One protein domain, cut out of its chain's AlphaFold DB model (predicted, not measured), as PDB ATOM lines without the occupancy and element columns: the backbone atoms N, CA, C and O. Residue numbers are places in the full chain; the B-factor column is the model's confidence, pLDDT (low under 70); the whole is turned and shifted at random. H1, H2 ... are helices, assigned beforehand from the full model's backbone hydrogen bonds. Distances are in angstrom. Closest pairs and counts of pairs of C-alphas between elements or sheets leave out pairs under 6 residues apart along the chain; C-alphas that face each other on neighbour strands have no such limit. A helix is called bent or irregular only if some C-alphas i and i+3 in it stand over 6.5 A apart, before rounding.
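What this domain is: This is residues 494 to 640 of the 1266 residues of the protein "Heterokaryon incompatibility protein-domain-containing protein" of Aspergillus candidus (UniProt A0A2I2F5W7). A long bent helix, H8, makes much of the longest axis: its first arm, H8a, runs through the core of a body of shorter helices, with H1, H5 and H6 packed round it, and its second arm, H8b, leads away from that body and touches no helix. H3 and H7 lie beyond H5 and H6, H2 and H4 are small outlying helices, and the loop of residues 587 to 598 lies at the end opposite H8b. The 147 printed residues hold eight named helices, H1 to H8 in chain order, and no named strand; the class is all helix. The whole is compact by its radius of gyration of the C-alphas, 17.1 A, yet elongated, spanning 61 by 37 by 22 A.

How they stand to each other: H8, residues 599 to 632, was assigned as one helix by its hydrogen bonds but is bent, with C-alphas 616 and 619 7.4 A apart; its arms H8a, residues 599 to 616, and H8b, residues 619 to 632, stand at a steep tilt of 50 degrees. H5, residues 538 to 549, touches H8a at a shallow tilt of 25 degrees, opposite ways, the closest C-alphas being those of Glu 539 and Leu 613, 6.1 A apart. H6, residues 562 to 576, touches H8a with residues 570 to 575 alone, at a steep tilt of 56 degrees, opposite ways; the C-alphas of Ala 574 and Arg 602 are closest, 5.5 A. H1, residues 494 to 504, touches H8a at a steep tilt of 59 degrees, opposite ways, with the C-alphas of Cys 498 and Val 614 closest, 5.6 A. H1 is only just irregular, C-alphas 496 and 499 being 7.0 A apart. It also touches H6, about perpendicular at 79 degrees, with the C-alphas of Tyr 504 and Glu 563 closest, 4.8 A. H3, residues 518 to 528, only just touches H7, residues 578 to 586, with 3 pairs of C-alphas within 8 A, Leu 524 and Leu 584 closest at 6.8 A. H2, residues 508 to 512, is close to H8a but not clearly touching, and H4, residues 531 to 534, stands so to H5, with closest C-alphas 7.7 A and 6.9 A apart. Every O i to N i+4 pair is within hydrogen-bond range in H2, H3, H5, H6, H8a and H8b, but 5 of 7 in H1 and 4 of 5 in H7; H4 is too short for one.

Where its parts are: H1 begins at C-alpha 494, (-45.032, 14.479, 0.815). H8a measures 26.0 A, H6 20.9 A, H8b 20.0 A and H5 16.7 A. H8b ends at C-alpha 632, (-38.990, 8.309, 21.434).

The domain as a whole: The printed part has no cut. The C-alphas of Pro 592 and Lys 633 are farthest apart, 61.9 A. The links H5 to H6 and H7 to H8 are long, 12 residues each. Mean pLDDT of the printed part is 75.4; 43 residues are under 70, among them 576 to 597.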
ATOM      1  N   PHE A 494     -44.161  15.620   1.099       87.19
ATOM      2  CA  PHE A 494     -45.032  14.479   0.815       87.19
ATOM      3  C   PHE A 494     -45.030  13.417   1.930       87.19
ATOM      4  O   PHE A 494     -45.989  12.655   2.027       87.19
ATOM      5  N   TYR A 495     -44.034  13.402   2.826       88.25
ATOM      6  CA  TYR A 495     -43.970  12.462   3.960       88.25
ATOM      7  C   TYR A 495     -45.215  12.527   4.864       88.25
ATOM      8  O   TYR A 495     -45.763  11.498   5.270       88.25
ATOM      9  N   PHE A 496     -45.691  13.741   5.156       85.38
ATOM     10  CA  PHE A 496     -46.930  13.965   5.906       85.38
ATOM     11  C   PHE A 496     -48.179  13.693   5.062       85.38
ATOM     12  O   PHE A 496     -49.187  13.218   5.574       85.38
ATOM     13  N   LEU A 497     -48.105  13.989   3.763       85.81
ATOM     14  CA  LEU A 497     -49.238  14.013   2.844       85.81
ATOM     15  C   LEU A 497     -49.655  12.618   2.338       85.81
ATOM     16  O   LEU A 497     -50.843  12.388   2.117       85.81
ATOM     17  N   CYS A 498     -48.716  11.679   2.162       88.94
ATOM     18  CA  CYS A 498     -48.977  10.345   1.597       88.94
ATOM     19  C   CYS A 498     -50.140   9.565   2.261       88.94
ATOM     20  O   CYS A 498     -50.958   9.008   1.527       88.94
ATOM     21  N   PRO A 499     -50.292   9.530   3.602       86.00
ATOM     22  CA  PRO A 499     -51.446   8.905   4.259       86.00
ATOM     23  C   PRO A 499     -52.795   9.546   3.882       86.00
ATOM     24  O   PRO A 499     -53.768   8.839   3.612       86.00
ATOM     25  N   PHE A 500     -52.845  10.879   3.790       85.94
ATOM     26  CA  PHE A 500     -54.040  11.623   3.386       85.94
ATOM     27  C   PHE A 500     -54.352  11.447   1.893       85.94
ATOM     28  O   PHE A 500     -55.512  11.255   1.531       85.94
ATOM     29  N   ILE A 501     -53.330  11.402   1.029       88.50
ATOM     30  CA  ILE A 501     -53.479  11.007  -0.384       88.50
ATOM     31  C   ILE A 501     -54.055   9.590  -0.474       88.50
ATOM     32  O   ILE A 501     -55.004   9.362  -1.216       88.50
ATOM     33  N   HIS A 502     -53.533   8.632   0.298       87.69
ATOM     34  CA  HIS A 502     -54.023   7.251   0.290       87.69
ATOM     35  C   HIS A 502     -55.507   7.138   0.676       87.69
ATOM     36  O   HIS A 502     -56.202   6.228   0.217       87.69
ATOM     37  N   ARG A 503     -56.002   8.059   1.511       85.31
ATOM     38  CA  ARG A 503     -57.424   8.204   1.833       85.31
ATOM     39  C   ARG A 503     -58.203   8.847   0.680       85.31
ATOM     40  O   ARG A 503     -59.162   8.246   0.210       85.31
ATOM     41  N   TYR A 504     -57.745   9.986   0.163       88.62
ATOM     42  CA  TYR A 504     -58.332  10.678  -0.994       88.62
ATOM     43  C   TYR A 504     -58.475   9.773  -2.237       88.62
ATOM     44  O   TYR A 504     -59.523   9.759  -2.877       88.62
ATOM     45  N   LEU A 505     -57.481   8.929  -2.531       88.12
ATOM     46  CA  LEU A 505     -57.515   7.963  -3.641       88.12
ATOM     47  C   LEU A 505     -58.581   6.857  -3.483       88.12
ATOM     48  O   LEU A 505     -58.849   6.116  -4.429       88.12
ATOM     49  N   LYS A 506     -59.196   6.721  -2.300       86.56
ATOM     50  CA  LYS A 506     -60.334   5.818  -2.059       86.56
ATOM     51  C   LYS A 506     -61.691   6.491  -2.268       86.56
ATOM     52  O   LYS A 506     -62.699   5.789  -2.230       86.56
ATOM     53  N   HIS A 507     -61.732   7.805  -2.483       84.94
ATOM     54  CA  HIS A 507     -62.978   8.534  -2.685       84.94
ATOM     55  C   HIS A 507     -63.701   8.033  -3.958       84.94
ATOM     56  O   HIS A 507     -63.045   7.906  -4.998       84.94
ATOM     57  N   PRO A 508     -65.027   7.779  -3.937       82.62
ATOM     58  CA  PRO A 508     -65.741   7.158  -5.060       82.62
ATOM     59  C   PRO A 508     -65.546   7.874  -6.404       82.62
ATOM     60  O   PRO A 508     -65.223   7.230  -7.399       82.62
ATOM     61  N   PHE A 509     -65.631   9.211  -6.417       83.25
ATOM     62  CA  PHE A 509     -65.369  10.021  -7.616       83.25
ATOM     63  C   PHE A 509     -63.955   9.793  -8.185       83.25
ATOM     64  O   PHE A 509     -63.788   9.669  -9.391       83.25
ATOM     65  N   VAL A 510     -62.934   9.667  -7.327       83.88
ATOM     66  CA  VAL A 510     -61.541   9.462  -7.764       83.88
ATOM     67  C   VAL A 510     -61.348   8.072  -8.376       83.88
ATOM     68  O   VAL A 510     -60.605   7.930  -9.343       83.88
ATOM     69  N   GLN A 511     -62.058   7.060  -7.868       82.94
ATOM     70  CA  GLN A 511     -62.055   5.711  -8.445       82.94
ATOM     71  C   GLN A 511     -62.792   5.634  -9.794       82.94
ATOM     72  O   GLN A 511     -62.442   4.793 -10.621       82.94
ATOM     73  N   GLY A 512     -63.766   6.520 -10.034       76.81
ATOM     74  CA  GLY A 512     -64.503   6.617 -11.299       76.81
ATOM     75  C   GLY A 512     -63.702   7.193 -12.475       76.81
ATOM     76  O   GLY A 512     -64.004   6.878 -13.622       76.81
ATOM     77  N   LEU A 513     -62.637   7.967 -12.223       75.44
ATOM     78  CA  LEU A 513     -61.877   8.709 -13.252       75.44
ATOM     79  C   LEU A 513     -61.069   7.848 -14.253       75.44
ATOM     80  O   LEU A 513     -60.411   8.390 -15.141       75.44
ATOM     81  N   GLY A 514     -61.103   6.517 -14.137       67.19
ATOM     82  CA  GLY A 514     -60.367   5.607 -15.017       67.19
ATOM     83  C   GLY A 514     -58.843   5.646 -14.820       67.19
ATOM     84  O   GLY A 514     -58.321   6.279 -13.904       67.19
ATOM     85  N   LYS A 515     -58.105   4.920 -15.671       73.56
ATOM     86  CA  LYS A 515     -56.631   4.935 -15.675       73.56
ATOM     87  C   LYS A 515     -56.105   5.688 -16.900       73.56
ATOM     88  O   LYS A 515     -56.577   5.402 -18.001       73.56
ATOM     89  N   PRO A 516     -55.114   6.587 -16.749       72.81
ATOM     90  CA  PRO A 516     -54.463   7.224 -17.890       72.81
ATOM     91  C   PRO A 516     -53.701   6.191 -18.750       72.81
ATOM     92  O   PRO A 516     -53.227   5.181 -18.218       72.81
ATOM     93  N   PRO A 517     -53.537   6.420 -20.068       70.19
ATOM     94  CA  PRO A 517     -52.746   5.538 -20.924       70.19
ATOM     95  C   PRO A 517     -51.262   5.528 -20.525       70.19
ATOM     96  O   PRO A 517     -50.651   6.581 -20.338       70.19
ATOM     97  N   VAL A 518     -50.657   4.336 -20.467       68.12
ATOM     98  CA  VAL A 518     -49.250   4.134 -20.051       68.12
ATOM     99  C   VAL A 518     -48.263   4.933 -20.915       68.12
ATOM    100  O   VAL A 518     -47.268   5.456 -20.419       68.12
ATOM    101  N   GLU A 519     -48.571   5.087 -22.202       65.94
ATOM    102  CA  GLU A 519     -47.764   5.842 -23.167       65.94
ATOM    103  C   GLU A 519     -47.659   7.337 -22.829       65.94
ATOM    104  O   GLU A 519     -46.613   7.945 -23.059       65.94
ATOM    105  N   VAL A 520     -48.715   7.924 -22.249       67.31
ATOM    106  CA  VAL A 520     -48.742   9.338 -21.839       67.31
ATOM    107  C   VAL A 520     -47.821   9.555 -20.641       67.31
ATOM    108  O   VAL A 520     -47.041  10.503 -20.640       67.31
ATOM    109  N   ILE A 521     -47.849   8.644 -19.662       70.06
ATOM    110  CA  ILE A 521     -46.974   8.689 -18.480       70.06
ATOM    111  C   ILE A 521     -45.509   8.574 -18.911       70.06
ATOM    112  O   ILE A 521     -44.688   9.409 -18.542       70.06
ATOM    113  N   HIS A 522     -45.184   7.585 -19.750       70.38
ATOM    114  CA  HIS A 522     -43.802   7.346 -20.164       70.38
ATOM    115  C   HIS A 522     -43.214   8.519 -20.967       70.38
ATOM    116  O   HIS A 522     -42.069   8.907 -20.742       70.38
ATOM    117  N   LYS A 523     -44.001   9.137 -21.862       68.31
ATOM    118  CA  LYS A 523     -43.572  10.338 -22.603       68.31
ATOM    119  C   LYS A 523     -43.461  11.578 -21.709       68.31
ATOM    120  O   LYS A 523     -42.537  12.366 -21.890       68.31
ATOM    121  N   LEU A 524     -44.354  11.737 -20.731       71.69
ATOM    122  CA  LEU A 524     -44.301  12.822 -19.748       71.69
ATOM    123  C   LEU A 524     -43.037  12.733 -18.881       71.69
ATOM    124  O   LEU A 524     -42.358  13.740 -18.683       71.69
ATOM    125  N   GLU A 525     -42.674  11.531 -18.432       70.81
ATOM    126  CA  GLU A 525     -41.418  11.286 -17.718       70.81
ATOM    127  C   GLU A 525     -40.197  11.583 -18.600       70.81
ATOM    128  O   GLU A 525     -39.317  12.329 -18.178       70.81
ATOM    129  N   GLN A 526     -40.172  11.101 -19.850       72.00
ATOM    130  CA  GLN A 526     -39.083  11.382 -20.798       72.00
ATOM    131  C   GLN A 526     -38.905  12.878 -21.122       72.00
ATOM    132  O   GLN A 526     -37.778  13.314 -21.349       72.00
ATOM    133  N   GLN A 527     -39.984  13.669 -21.173       70.12
ATOM    134  CA  GLN A 527     -39.894  15.107 -21.466       70.12
ATOM    135  C   GLN A 527     -39.536  15.964 -20.243       70.12
ATOM    136  O   GLN A 527     -38.919  17.019 -20.404       70.12
ATOM    137  N   LEU A 528     -39.923  15.554 -19.029       69.94
ATOM    138  CA  LEU A 528     -39.670  16.328 -17.808       69.94
ATOM    139  C   LEU A 528     -38.349  15.958 -17.115       69.94
ATOM    140  O   LEU A 528     -37.745  16.822 -16.478       69.94
ATOM    141  N   LEU A 529     -37.885  14.710 -17.229       71.88
ATOM    142  CA  LEU A 529     -36.678  14.218 -16.562       71.88
ATOM    143  C   LEU A 529     -35.460  14.327 -17.494       71.88
ATOM    144  O   LEU A 529     -35.330  13.594 -18.469       71.88
ATOM    145  N   SER A 530     -34.525  15.226 -17.177       64.31
ATOM    146  CA  SER A 530     -33.229  15.289 -17.865       64.31
ATOM    147  C   SER A 530     -32.283  14.176 -17.388       64.31
ATOM    148  O   SER A 530     -32.436  13.669 -16.278       64.31
ATOM    149  N   ASN A 531     -31.263  13.831 -18.188       54.19
ATOM    150  CA  ASN A 531     -30.291  12.760 -17.890       54.19
ATOM    151  C   ASN A 531     -29.824  12.657 -16.413       54.19
ATOM    152  O   ASN A 531     -29.925  11.560 -15.871       54.19
ATOM    153  N   PRO A 532     -29.375  13.728 -15.718       58.25
ATOM    154  CA  PRO A 532     -28.937  13.619 -14.317       58.25
ATOM    155  C   PRO A 532     -30.073  13.354 -13.310       58.25
ATOM    156  O   PRO A 532     -29.808  12.965 -12.179       58.25
ATOM    157  N   ILE A 533     -31.337  13.563 -13.690       62.19
ATOM    158  CA  ILE A 533     -32.511  13.254 -12.855       62.19
ATOM    159  C   ILE A 533     -32.900  11.772 -13.006       62.19
ATOM    160  O   ILE A 533     -33.443  11.170 -12.083       62.19
ATOM    161  N   HIS A 534     -32.564  11.150 -14.139       62.22
ATOM    162  CA  HIS A 534     -32.868   9.744 -14.417       62.22
ATOM    163  C   HIS A 534     -32.065   8.760 -13.535       62.22
ATOM    164  O   HIS A 534     -32.473   7.610 -13.367       62.22
ATOM    165  N   GLU A 535     -30.954   9.217 -12.943       64.19
ATOM    166  CA  GLU A 535     -30.144   8.482 -11.956       64.19
ATOM    167  C   GLU A 535     -30.676   8.612 -10.511       64.19
ATOM    168  O   GLU A 535     -30.194   7.924  -9.611       64.19
ATOM    169  N   MET A 536     -31.668   9.478 -10.260       74.94
ATOM    170  CA  MET A 536     -32.239   9.682  -8.922       74.94
ATOM    171  C   MET A 536     -33.241   8.578  -8.529       74.94
ATOM    172  O   MET A 536     -33.855   7.979  -9.416       74.94
ATOM    173  N   PRO A 537     -33.490   8.360  -7.219       82.00
ATOM    174  CA  PRO A 537     -34.542   7.460  -6.737       82.00
ATOM    175  C   PRO A 537     -35.927   7.792  -7.319       82.00
ATOM    176  O   PRO A 537     -36.257   8.963  -7.547       82.00
ATOM    177  N   ARG A 538     -36.753   6.765  -7.560       84.81
ATOM    178  CA  ARG A 538     -38.044   6.879  -8.268       84.81
ATOM    179  C   ARG A 538     -39.014   7.827  -7.562       84.81
ATOM    180  O   ARG A 538     -39.740   8.576  -8.208       84.81
ATOM    181  N   GLU A 539     -38.976   7.840  -6.239       86.19
ATOM    182  CA  GLU A 539     -39.773   8.690  -5.357       86.19
ATOM    183  C   GLU A 539     -39.452  10.170  -5.610       86.19
ATOM    184  O   GLU A 539     -40.351  11.009  -5.672       86.19
ATOM    185  N   ARG A 540     -38.171  10.492  -5.846       84.56
ATOM    186  CA  ARG A 540     -37.726  11.855  -6.168       84.56
ATOM    187  C   ARG A 540     -38.118  12.281  -7.575       84.56
ATOM    188  O   ARG A 540     -38.473  13.442  -7.766       84.56
ATOM    189  N   GLN A 541     -38.069  11.358  -8.537       84.38
ATOM    190  CA  GLN A 541     -38.546  11.601  -9.902       84.38
ATOM    191  C   GLN A 541     -40.039  11.964  -9.886       84.38
ATOM    192  O   GLN A 541     -40.428  12.975 -10.468       84.38
ATOM    193  N   LEU A 542     -40.859  11.202  -9.150       86.31
ATOM    194  CA  LEU A 542     -42.296  11.455  -8.995       86.31
ATOM    195  C   LEU A 542     -42.585  12.809  -8.326       86.31
ATOM    196  O   LEU A 542     -43.403  13.575  -8.836       86.31
ATOM    197  N   VAL A 543     -41.883  13.147  -7.237       86.00
ATOM    198  CA  VAL A 543     -42.007  14.465  -6.580       86.00
ATOM    199  C   VAL A 543     -41.651  15.605  -7.539       86.00
ATOM    200  O   VAL A 543     -42.421  16.554  -7.667       86.00
ATOM    201  N   PHE A 544     -40.540  15.494  -8.272       82.06
ATOM    202  CA  PHE A 544     -40.131  16.505  -9.252       82.06
ATOM    203  C   PHE A 544     -41.165  16.682 -10.375       82.06
ATOM    204  O   PHE A 544     -41.466  17.807 -10.770       82.06
ATOM    205  N   VAL A 545     -41.750  15.588 -10.873       83.50
ATOM    206  CA  VAL A 545     -42.818  15.634 -11.881       83.50
ATOM    207  C   VAL A 545     -44.066  16.345 -11.340       83.50
ATOM    208  O   VAL A 545     -44.603  17.222 -12.017       83.50
ATOM    209  N   LEU A 546     -44.499  16.035 -10.112       85.62
ATOM    210  CA  LEU A 546     -45.646  16.689  -9.468       85.62
ATOM    211  C   LEU A 546     -45.416  18.199  -9.278       85.62
ATOM    212  O   LEU A 546     -46.290  18.999  -9.623       85.62
ATOM    213  N   GLU A 547     -44.226  18.605  -8.822       81.69
ATOM    214  CA  GLU A 547     -43.840  20.021  -8.719       81.69
ATOM    215  C   GLU A 547     -43.874  20.729 -10.086       81.69
ATOM    216  O   GLU A 547     -44.364  21.854 -10.189       81.69
ATOM    217  N   LYS A 548     -43.404  20.075 -11.160       79.56
ATOM    218  CA  LYS A 548     -43.416  20.640 -12.525       79.56
ATOM    219  C   LYS A 548     -44.810  20.775 -13.129       79.56
ATOM    220  O   LYS A 548     -45.026  21.698 -13.911       79.56
ATOM    221  N   ILE A 549     -45.745  19.904 -12.757       79.06
ATOM    222  CA  ILE A 549     -47.162  19.996 -13.148       79.06
ATOM    223  C   ILE A 549     -47.899  21.082 -12.330       79.06
ATOM    224  O   ILE A 549     -49.006  21.483 -12.685       79.06
ATOM    225  N   GLY A 550     -47.273  21.624 -11.279       76.88
ATOM    226  CA  GLY A 550     -47.841  22.681 -10.441       76.88
ATOM    227  C   GLY A 550     -48.685  22.161  -9.278       76.88
ATOM    228  O   GLY A 550     -49.524  22.897  -8.759       76.88
ATOM    229  N   PHE A 551     -48.486  20.907  -8.856       85.31
ATOM    230  CA  PHE A 551     -49.088  20.399  -7.628       85.31
ATOM    231  C   PHE A 551     -48.409  21.026  -6.406       85.31
ATOM    232  O   PHE A 551     -47.219  20.820  -6.166       85.31
ATOM    233  N   VAL A 552     -49.182  21.776  -5.619       81.12
ATOM    234  CA  VAL A 552     -48.734  22.379  -4.359       81.12
ATOM    235  C   VAL A 552     -49.326  21.577  -3.195       81.12
ATOM    236  O   VAL A 552     -50.551  21.539  -3.066       81.12
ATOM    237  N   PRO A 553     -48.499  20.947  -2.337       81.06
ATOM    238  CA  PRO A 553     -48.968  20.268  -1.133       81.06
ATOM    239  C   PRO A 553     -49.832  21.184  -0.240       81.06
ATOM    240  O   PRO A 553     -49.375  22.274   0.121       81.06
ATOM    241  N   PRO A 554     -51.059  20.778   0.144       78.62
ATOM    242  CA  PRO A 554     -51.883  21.548   1.075       78.62
ATOM    243  C   PRO A 554     -51.226  21.635   2.465       78.62
ATOM    244  O   PRO A 554     -50.654  20.661   2.956       78.62
ATOM    245  N   LYS A 555     -51.301  22.818   3.092       71.12
ATOM    246  CA  LYS A 555     -50.599  23.132   4.352       71.12
ATOM    247  C   LYS A 555     -51.363  22.773   5.630       71.12
ATOM    248  O   LYS A 555     -50.697  22.440   6.607       71.12
ATOM    249  N   ASP A 556     -52.694  22.852   5.628       67.00
ATOM    250  CA  ASP A 556     -53.562  22.406   6.730       67.00
ATOM    251  C   ASP A 556     -54.372  21.189   6.262       67.00
ATOM    252  O   ASP A 556     -55.002  21.213   5.201       67.00
ATOM    253  N   LEU A 557     -54.295  20.110   7.037       68.50
ATOM    254  CA  LEU A 557     -54.919  18.820   6.771       68.50
ATOM    255  C   LEU A 557     -55.391  18.227   8.093       68.50
ATOM    256  O   LEU A 557     -54.586  17.862   8.950       68.50
ATOM    257  N   ARG A 558     -56.707  18.082   8.221       68.56
ATOM    258  CA  ARG A 558     -57.365  17.346   9.303       68.56
ATOM    259  C   ARG A 558     -58.091  16.166   8.674       68.56
ATOM    260  O   ARG A 558     -58.481  16.244   7.511       68.56
ATOM    261  N   ASP A 559     -58.312  15.087   9.413       66.00
ATOM    262  CA  ASP A 559     -58.944  13.878   8.868       66.00
ATOM    263  C   ASP A 559     -60.337  14.130   8.262       66.00
ATOM    264  O   ASP A 559     -60.748  13.432   7.335       66.00
ATOM    265  N   THR A 560     -61.047  15.158   8.726       68.81
ATOM    266  CA  THR A 560     -62.341  15.600   8.186       68.81
ATOM    267  C   THR A 560     -62.239  16.457   6.920       68.81
ATOM    268  O   THR A 560     -63.169  16.455   6.118       68.81
ATOM    269  N   THR A 561     -61.133  17.177   6.703       76.38
ATOM    270  CA  THR A 561     -60.957  18.125   5.582       76.38
ATOM    271  C   THR A 561     -59.976  17.642   4.514       76.38
ATOM    272  O   THR A 561     -59.953  18.186   3.408       76.38
ATOM    273  N   ALA A 562     -59.176  16.616   4.808       78.00
ATOM    274  CA  ALA A 562     -58.071  16.161   3.972       78.00
ATOM    275  C   ALA A 562     -58.491  15.780   2.545       78.00
ATOM    276  O   ALA A 562     -57.813  16.151   1.591       78.00
ATOM    277  N   GLU A 563     -59.622  15.089   2.380       84.31
ATOM    278  CA  GLU A 563     -60.119  14.678   1.061       84.31
ATOM    279  C   GLU A 563     -60.468  15.893   0.182       84.31
ATOM    280  O   GLU A 563     -60.099  15.929  -0.994       84.31
ATOM    281  N   ALA A 564     -61.087  16.926   0.764       82.81
ATOM    282  CA  ALA A 564     -61.407  18.169   0.067       82.81
ATOM    283  C   ALA A 564     -60.157  19.013  -0.234       82.81
ATOM    284  O   ALA A 564     -60.020  19.526  -1.344       82.81
ATOM    285  N   GLN A 565     -59.210  19.124   0.706       83.31
ATOM    286  CA  GLN A 565     -57.976  19.900   0.509       83.31
ATOM    287  C   GLN A 565     -57.031  19.258  -0.517       83.31
ATOM    288  O   GLN A 565     -56.474  19.960  -1.363       83.31
ATOM    289  N   VAL A 566     -56.881  17.928  -0.502       87.88
ATOM    290  CA  VAL A 566     -56.118  17.206  -1.533       87.88
ATOM    291  C   VAL A 566     -56.824  17.316  -2.886       87.88
ATOM    292  O   VAL A 566     -56.176  17.671  -3.870       87.88
ATOM    293  N   GLY A 567     -58.148  17.124  -2.945       86.88
ATOM    294  CA  GLY A 567     -58.930  17.299  -4.175       86.88
ATOM    295  C   GLY A 567     -58.810  18.701  -4.777       86.88
ATOM    296  O   GLY A 567     -58.590  18.844  -5.980       86.88
ATOM    297  N   LYS A 568     -58.842  19.740  -3.938       84.75
ATOM    298  CA  LYS A 568     -58.611  21.140  -4.316       84.75
ATOM    299  C   LYS A 568     -57.201  21.378  -4.865       84.75
ATOM    300  O   LYS A 568     -57.062  22.055  -5.883       84.75
ATOM    301  N   ALA A 569     -56.164  20.803  -4.249       86.19
ATOM    302  CA  ALA A 569     -54.785  20.895  -4.739       86.19
ATOM    303  C   ALA A 569     -54.599  20.197  -6.102       86.19
ATOM    304  O   ALA A 569     -53.993  20.765  -7.013       86.19
ATOM    305  N   VAL A 570     -55.185  19.006  -6.279       88.31
ATOM    306  CA  VAL A 570     -55.205  18.282  -7.563       88.31
ATOM    307  C   VAL A 570     -55.958  19.083  -8.635       88.31
ATOM    308  O   VAL A 570     -55.466  19.236  -9.754       88.31
ATOM    309  N   LEU A 571     -57.118  19.657  -8.297       85.38
ATOM    310  CA  LEU A 571     -57.917  20.479  -9.208       85.38
ATOM    311  C   LEU A 571     -57.203  21.780  -9.608       85.38
ATOM    312  O   LEU A 571     -57.291  22.193 -10.766       85.38
ATOM    313  N   ALA A 572     -56.478  22.415  -8.685       82.81
ATOM    314  CA  ALA A 572     -55.651  23.581  -8.980       82.81
ATOM    315  C   ALA A 572     -54.531  23.226  -9.974       82.81
ATOM    316  O   ALA A 572     -54.408  23.878 -11.012       82.81
ATOM    317  N   ALA A 573     -53.794  22.138  -9.731       83.56
ATOM    318  CA  ALA A 573     -52.748  21.647 -10.630       83.56
ATOM    319  C   ALA A 573     -53.290  21.285 -12.027       83.56
ATOM    320  O   ALA A 573     -52.734  21.702 -13.044       83.56
ATOM    321  N   ALA A 574     -54.434  20.596 -12.103       81.81
ATOM    322  CA  ALA A 574     -55.091  20.254 -13.368       81.81
ATOM    323  C   ALA A 574     -55.532  21.493 -14.179       81.81
ATOM    324  O   ALA A 574     -55.570  21.445 -15.408       81.81
ATOM    325  N   ARG A 575     -55.830  22.613 -13.503       77.56
ATOM    326  CA  ARG A 575     -56.203  23.898 -14.123       77.56
ATOM    327  C   ARG A 575     -55.005  24.784 -14.481       77.56
ATOM    328  O   ARG A 575     -55.098  25.554 -15.431       77.56
ATOM    329  N   MET A 576     -53.899  24.692 -13.742       67.81
ATOM    330  CA  MET A 576     -52.696  25.521 -13.937       67.81
ATOM    331  C   MET A 576     -51.679  24.938 -14.933       67.81
ATOM    332  O   MET A 576     -50.788  25.652 -15.388       67.81
ATOM    333  N   SER A 577     -51.830  23.671 -15.317       61.72
ATOM    334  CA  SER A 577     -50.918  22.917 -16.191       61.72
ATOM    335  C   SER A 577     -51.068  22.999 -17.739       61.72
ATOM    336  O   SER A 577     -50.303  22.280 -18.395       61.72
ATOM    337  N   PRO A 578     -51.934  23.829 -18.387       56.59
ATOM    338  CA  PRO A 578     -52.091  23.844 -19.853       56.59
ATOM    339  C   PRO A 578     -50.784  23.856 -20.661       56.59
ATOM    340  O   PRO A 578     -50.547  22.984 -21.487       56.59
ATOM    341  N   SER A 579     -49.854  24.771 -20.375       59.16
ATOM    342  CA  SER A 579     -48.674  25.002 -21.229       59.16
ATOM    343  C   SER A 579     -47.637  23.867 -21.280       59.16
ATOM    344  O   SER A 579     -46.730  23.926 -22.119       59.16
ATOM    345  N   ILE A 580     -47.749  22.863 -20.401       60.47
ATOM    346  CA  ILE A 580     -46.887  21.669 -20.354       60.47
ATOM    347  C   ILE A 580     -47.674  20.436 -20.810       60.47
ATOM    348  O   ILE A 580     -47.207  19.715 -21.690       60.47
ATOM    349  N   LEU A 581     -48.881  20.215 -20.274       60.56
ATOM    350  CA  LEU A 581     -49.698  19.053 -20.645       60.56
ATOM    351  C   LEU A 581     -50.257  19.154 -22.075       60.56
ATOM    352  O   LEU A 581     -50.288  18.142 -22.767       60.56
ATOM    353  N   ASP A 582     -50.595  20.353 -22.561       59.75
ATOM    354  CA  ASP A 582     -51.084  20.546 -23.938       59.75
ATOM    355  C   ASP A 582     -49.949  20.412 -24.983       59.75
ATOM    356  O   ASP A 582     -50.198  20.189 -26.167       59.75
ATOM    357  N   LYS A 583     -48.673  20.517 -24.571       56.88
ATOM    358  CA  LYS A 583     -47.523  20.208 -25.447       56.88
ATOM    359  C   LYS A 583     -47.283  18.706 -25.572       56.88
ATOM    360  O   LYS A 583     -46.891  18.242 -26.636       56.88
ATOM    361  N   LEU A 584     -47.548  17.953 -24.506       52.19
ATOM    362  CA  LEU A 584     -47.465  16.491 -24.506       52.19
ATOM    363  C   LEU A 584     -48.553  15.848 -25.388       52.19
ATOM    364  O   LEU A 584     -48.302  14.797 -25.982       52.19
ATOM    365  N   THR A 585     -49.729  16.475 -25.521       50.41
ATOM    366  CA  THR A 585     -50.813  16.004 -26.408       50.41
ATOM    367  C   THR A 585     -50.554  16.287 -27.892       50.41
ATOM    368  O   THR A 585     -50.898  15.460 -28.733       50.41
ATOM    369  N   LEU A 586     -49.892  17.403 -28.226       47.16
ATOM    370  CA  LEU A 586     -49.608  17.803 -29.616       47.16
ATOM    371  C   LEU A 586     -48.708  16.821 -30.398       47.16
ATOM    372  O   LEU A 586     -48.892  16.677 -31.603       47.16
ATOM    373  N   ASP A 587     -47.787  16.118 -29.730       46.00
ATOM    374  CA  ASP A 587     -46.868  15.145 -30.356       46.00
ATOM    375  C   ASP A 587     -47.341  13.673 -30.250       46.00
ATOM    376  O   ASP A 587     -46.621  12.748 -30.646       46.00
ATOM    377  N   THR A 588     -48.513  13.400 -29.657       49.31
ATOM    378  CA  THR A 588     -48.938  12.024 -29.312       49.31
ATOM    379  C   THR A 588     -50.111  11.464 -30.106       49.31
ATOM    380  O   THR A 588     -50.210  10.239 -30.194       49.31
ATOM    381  N   LEU A 589     -50.967  12.298 -30.697       41.88
ATOM    382  CA  LEU A 589     -52.193  11.856 -31.365       41.88
ATOM    383  C   LEU A 589     -52.159  12.218 -32.856       41.88
ATOM    384  O   LEU A 589     -52.165  13.381 -33.238       41.88
ATOM    385  N   VAL A 590     -52.140  11.189 -33.710       41.94
ATOM    386  CA  VAL A 590     -52.082  11.306 -35.186       41.94
ATOM    387  C   VAL A 590     -53.454  11.665 -35.797       41.94
ATOM    388  O   VAL A 590     -53.594  11.738 -37.014       41.94
ATOM    389  N   ASP A 591     -54.467  11.922 -34.964       41.62
ATOM    390  CA  ASP A 591     -55.834  12.218 -35.394       41.62
ATOM    391  C   ASP A 591     -56.260  13.637 -34.947       41.62
ATOM    392  O   ASP A 591     -56.494  13.862 -33.753       41.62
ATOM    393  N   PRO A 592     -56.367  14.619 -35.869       38.91
ATOM    394  CA  PRO A 592     -56.606  16.035 -35.554       38.91
ATOM    395  C   PRO A 592     -58.047  16.346 -35.091       38.91
ATOM    396  O   PRO A 592     -58.481  17.493 -35.167       38.91
ATOM    397  N   CYS A 593     -58.803  15.335 -34.651       38.31
ATOM    398  CA  CYS A 593     -60.173  15.437 -34.131       38.31
ATOM    399  C   CYS A 593     -60.364  14.787 -32.744       38.31
ATOM    400  O   CYS A 593     -61.499  14.651 -32.291       38.31
ATOM    401  N   SER A 594     -59.283  14.389 -32.065       44.34
ATOM    402  CA  SER A 594     -59.323  14.042 -30.635       44.34
ATOM    403  C   SER A 594     -58.755  15.198 -29.819       44.34
ATOM    404  O   SER A 594     -57.563  15.488 -29.891       44.34
ATOM    405  N   ASP A 595     -59.635  15.894 -29.100       42.81
ATOM    406  CA  ASP A 595     -59.293  17.097 -28.342       42.81
ATOM    407  C   ASP A 595     -58.248  16.842 -27.242       42.81
ATOM    408  O   ASP A 595     -58.048  15.719 -26.769       42.81
ATOM    409  N   ASN A 596     -57.595  17.927 -26.809       54.69
ATOM    410  CA  ASN A 596     -56.669  17.937 -25.674       54.69
ATOM    411  C   ASN A 596     -57.247  17.195 -24.462       54.69
ATOM    412  O   ASN A 596     -58.441  17.295 -24.187       54.69
ATOM    413  N   LEU A 597     -56.371  16.543 -23.687       60.44
ATOM    414  CA  LEU A 597     -56.734  15.800 -22.479       60.44
ATOM    415  C   LEU A 597     -57.695  16.630 -21.605       60.44
ATOM    416  O   LEU A 597     -57.297  17.669 -21.062       60.44
ATOM    417  N   ASP A 598     -58.953  16.188 -21.511       70.00
ATOM    418  CA  ASP A 598     -60.000  16.883 -20.755       70.00
ATOM    419  C   ASP A 598     -59.611  17.007 -19.271       70.00
ATOM    420  O   ASP A 598     -58.742  16.281 -18.774       70.00
ATOM    421  N   LEU A 599     -60.265  17.915 -18.543       74.56
ATOM    422  CA  LEU A 599     -60.076  18.095 -17.109       74.56
ATOM    423  C   LEU A 599     -60.119  16.754 -16.356       74.56
ATOM    424  O   LEU A 599     -59.237  16.510 -15.536       74.56
ATOM    425  N   HIS A 600     -61.048  15.848 -16.684       76.12
ATOM    426  CA  HIS A 600     -61.118  14.517 -16.065       76.12
ATOM    427  C   HIS A 600     -59.872  13.663 -16.343       76.12
ATOM    428  O   HIS A 600     -59.349  13.021 -15.432       76.12
ATOM    429  N   GLY A 601     -59.327  13.712 -17.563       75.19
ATOM    430  CA  GLY A 601     -58.079  13.029 -17.916       75.19
ATOM    431  C   GLY A 601     -56.851  13.616 -17.210       75.19
ATOM    432  O   GLY A 601     -55.973  12.866 -16.782       75.19
ATOM    433  N   ARG A 602     -56.801  14.942 -17.013       78.94
ATOM    434  CA  ARG A 602     -55.745  15.613 -16.226       78.94
ATOM    435  C   ARG A 602     -55.818  15.227 -14.748       78.94
ATOM    436  O   ARG A 602     -54.784  14.937 -14.147       78.94
ATOM    437  N   LEU A 603     -57.027  15.177 -14.179       83.75
ATOM    438  CA  LEU A 603     -57.263  14.689 -12.816       83.75
ATOM    439  C   LEU A 603     -56.811  13.224 -12.682       83.75
ATOM    440  O   LEU A 603     -56.043  12.912 -11.776       83.75
ATOM    441  N   ALA A 604     -57.199  12.343 -13.613       83.00
ATOM    442  CA  ALA A 604     -56.788  10.935 -13.627       83.00
ATOM    443  C   ALA A 604     -55.258  10.759 -13.691       83.00
ATOM    444  O   ALA A 604     -54.700   9.924 -12.979       83.00
ATOM    445  N   LEU A 605     -54.566  11.572 -14.498       83.81
ATOM    446  CA  LEU A 605     -53.106  11.566 -14.620       83.81
ATOM    447  C   LEU A 605     -52.405  11.968 -13.312       83.81
ATOM    448  O   LEU A 605     -51.516  11.252 -12.852       83.81
ATOM    449  N   ILE A 606     -52.822  13.073 -12.686       86.94
ATOM    450  CA  ILE A 606     -52.243  13.534 -11.412       86.94
ATOM    451  C   ILE A 606     -52.541  12.526 -10.293       86.94
ATOM    452  O   ILE A 606     -51.643  12.169  -9.531       86.94
ATOM    453  N   ASN A 607     -53.765  11.995 -10.238       89.75
ATOM    454  CA  ASN A 607     -54.156  10.966  -9.274       89.75
ATOM    455  C   ASN A 607     -53.338   9.679  -9.428       89.75
ATOM    456  O   ASN A 607     -53.009   9.044  -8.428       89.75
ATOM    457  N   HIS A 608     -52.960   9.308 -10.653       88.38
ATOM    458  CA  HIS A 608     -52.102   8.154 -10.895       88.38
ATOM    459  C   HIS A 608     -50.666   8.374 -10.394       88.38
ATOM    460  O   HIS A 608     -50.145   7.525  -9.678       88.38
ATOM    461  N   LEU A 609     -50.065   9.539 -10.664       88.00
ATOM    462  CA  LEU A 609     -48.735   9.899 -10.142       88.00
ATOM    463  C   LEU A 609     -48.705   9.938  -8.602       88.00
ATOM    464  O   LEU A 609     -47.743   9.487  -7.979       88.00
ATOM    465  N   LEU A 610     -49.778  10.436  -7.978       90.81
ATOM    466  CA  LEU A 610     -49.957  10.416  -6.524       90.81
ATOM    467  C   LEU A 610     -50.143   8.987  -5.977       90.81
ATOM    468  O   LEU A 610     -49.621   8.671  -4.907       90.81
ATOM    469  N   ALA A 611     -50.850   8.115  -6.701       90.31
ATOM    470  CA  ALA A 611     -51.023   6.710  -6.333       90.31
ATOM    471  C   ALA A 611     -49.707   5.924  -6.400       90.31
ATOM    472  O   ALA A 611     -49.408   5.177  -5.469       90.31
ATOM    473  N   ASP A 612     -48.905   6.138  -7.446       89.44
ATOM    474  CA  ASP A 612     -47.571   5.550  -7.582       89.44
ATOM    475  C   ASP A 612     -46.647   6.018  -6.449       89.44
ATOM    476  O   ASP A 612     -46.035   5.188  -5.778       89.44
ATOM    477  N   LEU A 613     -46.615   7.325  -6.145       90.62
ATOM    478  CA  LEU A 613     -45.808   7.866  -5.044       90.62
ATOM    479  C   LEU A 613     -46.174   7.225  -3.694       90.62
ATOM    480  O   LEU A 613     -45.290   6.837  -2.929       90.62
ATOM    481  N   VAL A 614     -47.469   7.067  -3.407       90.56
ATOM    482  CA  VAL A 614     -47.954   6.389  -2.191       90.56
ATOM    483  C   VAL A 614     -47.601   4.898  -2.190       90.56
ATOM    484  O   VAL A 614     -47.234   4.367  -1.141       90.56
ATOM    485  N   ALA A 615     -47.687   4.219  -3.335       89.38
ATOM    486  CA  ALA A 615     -47.375   2.797  -3.451       89.38
ATOM    487  C   ALA A 615     -45.882   2.510  -3.228       89.38
ATOM    488  O   ALA A 615     -45.549   1.526  -2.568       89.38
ATOM    489  N   THR A 616     -44.993   3.376  -3.724       89.44
ATOM    490  CA  THR A 616     -43.545   3.261  -3.503       89.44
ATOM    491  C   THR A 616     -43.149   3.648  -2.075       89.44
ATOM    492  O   THR A 616     -42.390   2.926  -1.437       89.44
ATOM    493  N   THR A 617     -43.687   4.744  -1.530       90.38
ATOM    494  CA  THR A 617     -43.201   5.299  -0.248       90.38
ATOM    495  C   THR A 617     -43.891   4.742   1.001       90.38
ATOM    496  O   THR A 617     -43.320   4.780   2.092       90.38
ATOM    497  N   GLY A 618     -45.115   4.213   0.883       85.81
ATOM    498  CA  GLY A 618     -45.978   3.929   2.035       85.81
ATOM    499  C   GLY A 618     -45.391   2.959   3.069       85.81
ATOM    500  O   GLY A 618     -45.518   3.195   4.270       85.81
ATOM    501  N   ALA A 619     -44.711   1.896   2.629       87.62
ATOM    502  CA  ALA A 619     -44.090   0.933   3.545       87.62
ATOM    503  C   ALA A 619     -42.869   1.518   4.280       87.62
ATOM    504  O   ALA A 619     -42.646   1.212   5.453       87.62
ATOM    505  N   GLU A 620     -42.100   2.382   3.613       88.12
ATOM    506  CA  GLU A 620     -40.915   3.018   4.192       88.12
ATOM    507  C   GLU A 620     -41.287   4.082   5.226       88.12
ATOM    508  O   GLU A 620     -40.686   4.112   6.299       88.12
ATOM    509  N   ILE A 621     -42.328   4.884   4.961       89.31
ATOM    510  CA  ILE A 621     -42.872   5.864   5.918       89.31
ATOM    511  C   ILE A 621     -43.293   5.167   7.221       89.31
ATOM    512  O   ILE A 621     -42.950   5.624   8.312       89.31
ATOM    513  N   VAL A 622     -44.000   4.034   7.129       88.06
ATOM    514  CA  VAL A 622     -44.435   3.269   8.310       88.06
ATOM    515  C   VAL A 622     -43.236   2.705   9.084       88.06
ATOM    516  O   VAL A 622     -43.216   2.785  10.311       88.06
ATOM    517  N   ASN A 623     -42.220   2.176   8.396       88.19
ATOM    518  CA  ASN A 623     -41.001   1.650   9.023       88.19
ATOM    519  C   ASN A 623     -40.176   2.756   9.719       88.19
ATOM    520  O   ASN A 623     -39.740   2.587  10.858       88.19
ATOM    521  N   ASP A 624     -40.019   3.919   9.078       88.44
ATOM    522  CA  ASP A 624     -39.372   5.100   9.661       88.44
ATOM    523  C   ASP A 624     -40.096   5.560  10.939       88.44
ATOM    524  O   ASP A 624     -39.474   5.670  11.998       88.44
ATOM    525  N   ARG A 625     -41.429   5.698  10.895       87.44
ATOM    526  CA  ARG A 625     -42.234   6.055  12.078       87.44
ATOM    527  C   ARG A 625     -42.161   5.010  13.185       87.44
ATOM    528  O   ARG A 625     -42.038   5.384  14.348       87.44
ATOM    529  N   GLN A 626     -42.164   3.715  12.867       86.25
ATOM    530  CA  GLN A 626     -41.944   2.656  13.865       86.25
ATOM    531  C   GLN A 626     -40.568   2.781  14.535       86.25
ATOM    532  O   GLN A 626     -40.453   2.627  15.754       86.25
ATOM    533  N   ARG A 627     -39.521   3.118  13.770       85.50
ATOM    534  CA  ARG A 627     -38.168   3.318  14.304       85.50
ATOM    535  C   ARG A 627     -38.084   4.553  15.203       85.50
ATOM    536  O   ARG A 627     -37.500   4.468  16.281       85.50
ATOM    537  N   ILE A 628     -38.719   5.659  14.811       85.94
ATOM    538  CA  ILE A 628     -38.827   6.880  15.626       85.94
ATOM    539  C   ILE A 628     -39.631   6.617  16.906       85.94
ATOM    540  O   ILE A 628     -39.177   6.966  17.998       85.94
ATOM    541  N   SER A 629     -40.781   5.943  16.805       82.81
ATOM    542  CA  SER A 629     -41.608   5.499  17.940       82.81
ATOM    543  C   SER A 629     -40.784   4.719  18.975       82.81
ATOM    544  O   SER A 629     -40.859   5.014  20.171       82.81
ATOM    545  N   ALA A 630     -39.928   3.797  18.520       79.94
ATOM    546  CA  ALA A 630     -39.131   2.944  19.396       79.94
ATOM    547  C   ALA A 630     -38.142   3.719  20.290       79.94
ATOM    548  O   ALA A 630     -38.044   3.416  21.481       79.94
ATOM    549  N   PHE A 631     -37.425   4.725  19.764       79.19
ATOM    550  CA  PHE A 631     -36.473   5.503  20.577       79.19
ATOM    551  C   PHE A 631     -37.107   6.696  21.308       79.19
ATOM    552  O   PHE A 631     -36.616   7.092  22.367       79.19
ATOM    553  N   SER A 632     -38.211   7.240  20.789       76.00
ATOM    554  CA  SER A 632     -38.990   8.309  21.434       76.00
ATOM    555  C   SER A 632     -39.942   7.817  22.533       76.00
ATOM    556  O   SER A 632     -40.415   8.626  23.331       76.00
ATOM    557  N   LYS A 633     -40.179   6.497  22.614       72.81
ATOM    558  CA  LYS A 633     -41.132   5.827  23.521       72.81
ATOM    559  C   LYS A 633     -42.607   6.163  23.240       72.81
ATOM    560  O   LYS A 633     -43.416   6.203  24.161       72.81
ATOM    561  N   ILE A 634     -42.977   6.373  21.974       73.25
ATOM    562  CA  ILE A 634     -44.367   6.633  21.545       73.25
ATOM    563  C   ILE A 634     -44.984   5.329  21.011       73.25
ATOM    564  O   ILE A 634     -45.211   5.172  19.814       73.25
ATOM    565  N   GLY A 635     -45.182   4.343  21.889       62.66
ATOM    566  CA  GLY A 635     -45.592   2.988  21.485       62.66
ATOM    567  C   GLY A 635     -47.089   2.812  21.193       62.66
ATOM    568  O   GLY A 635     -47.459   1.976  20.374       62.66
ATOM    569  N   HIS A 636     -47.953   3.588  21.855       66.88
ATOM    570  CA  HIS A 636     -49.397   3.316  21.906       66.88
ATOM    571  C   HIS A 636     -50.260   4.064  20.873       66.88
ATOM    572  O   HIS A 636     -51.439   3.747  20.731       66.88
ATOM    573  N   LEU A 637     -49.694   5.000  20.102       68.19
ATOM    574  CA  LEU A 637     -50.447   5.827  19.149       68.19
ATOM    575  C   LEU A 637     -50.332   5.278  17.714       68.19
ATOM    576  O   LEU A 637     -49.648   5.835  16.855       68.19
ATOM    577  N   SER A 638     -51.023   4.162  17.452       67.31
ATOM    578  CA  SER A 638     -51.047   3.481  16.142       67.31
ATOM    579  C   SER A 638     -51.435   4.403  14.981       67.31
ATOM    580  O   SER A 638     -50.933   4.241  13.870       67.31
ATOM    581  N   ASN A 639     -52.287   5.394  15.248       70.12
ATOM    582  CA  ASN A 639     -52.783   6.347  14.256       70.12
ATOM    583  C   ASN A 639     -51.674   7.271  13.717       70.12
ATOM    584  O   ASN A 639     -51.692   7.598  12.534       70.12
ATOM    585  N   TRP A 640     -50.661   7.615  14.525       77.00
ATOM    586  CA  TRP A 640     -49.490   8.384  14.072       77.00
ATOM    587  C   TRP A 640     -48.573   7.535  13.191       77.00
ATOM    588  O   TRP A 640     -48.146   7.980  12.129       77.00
TER     589      TRP A 640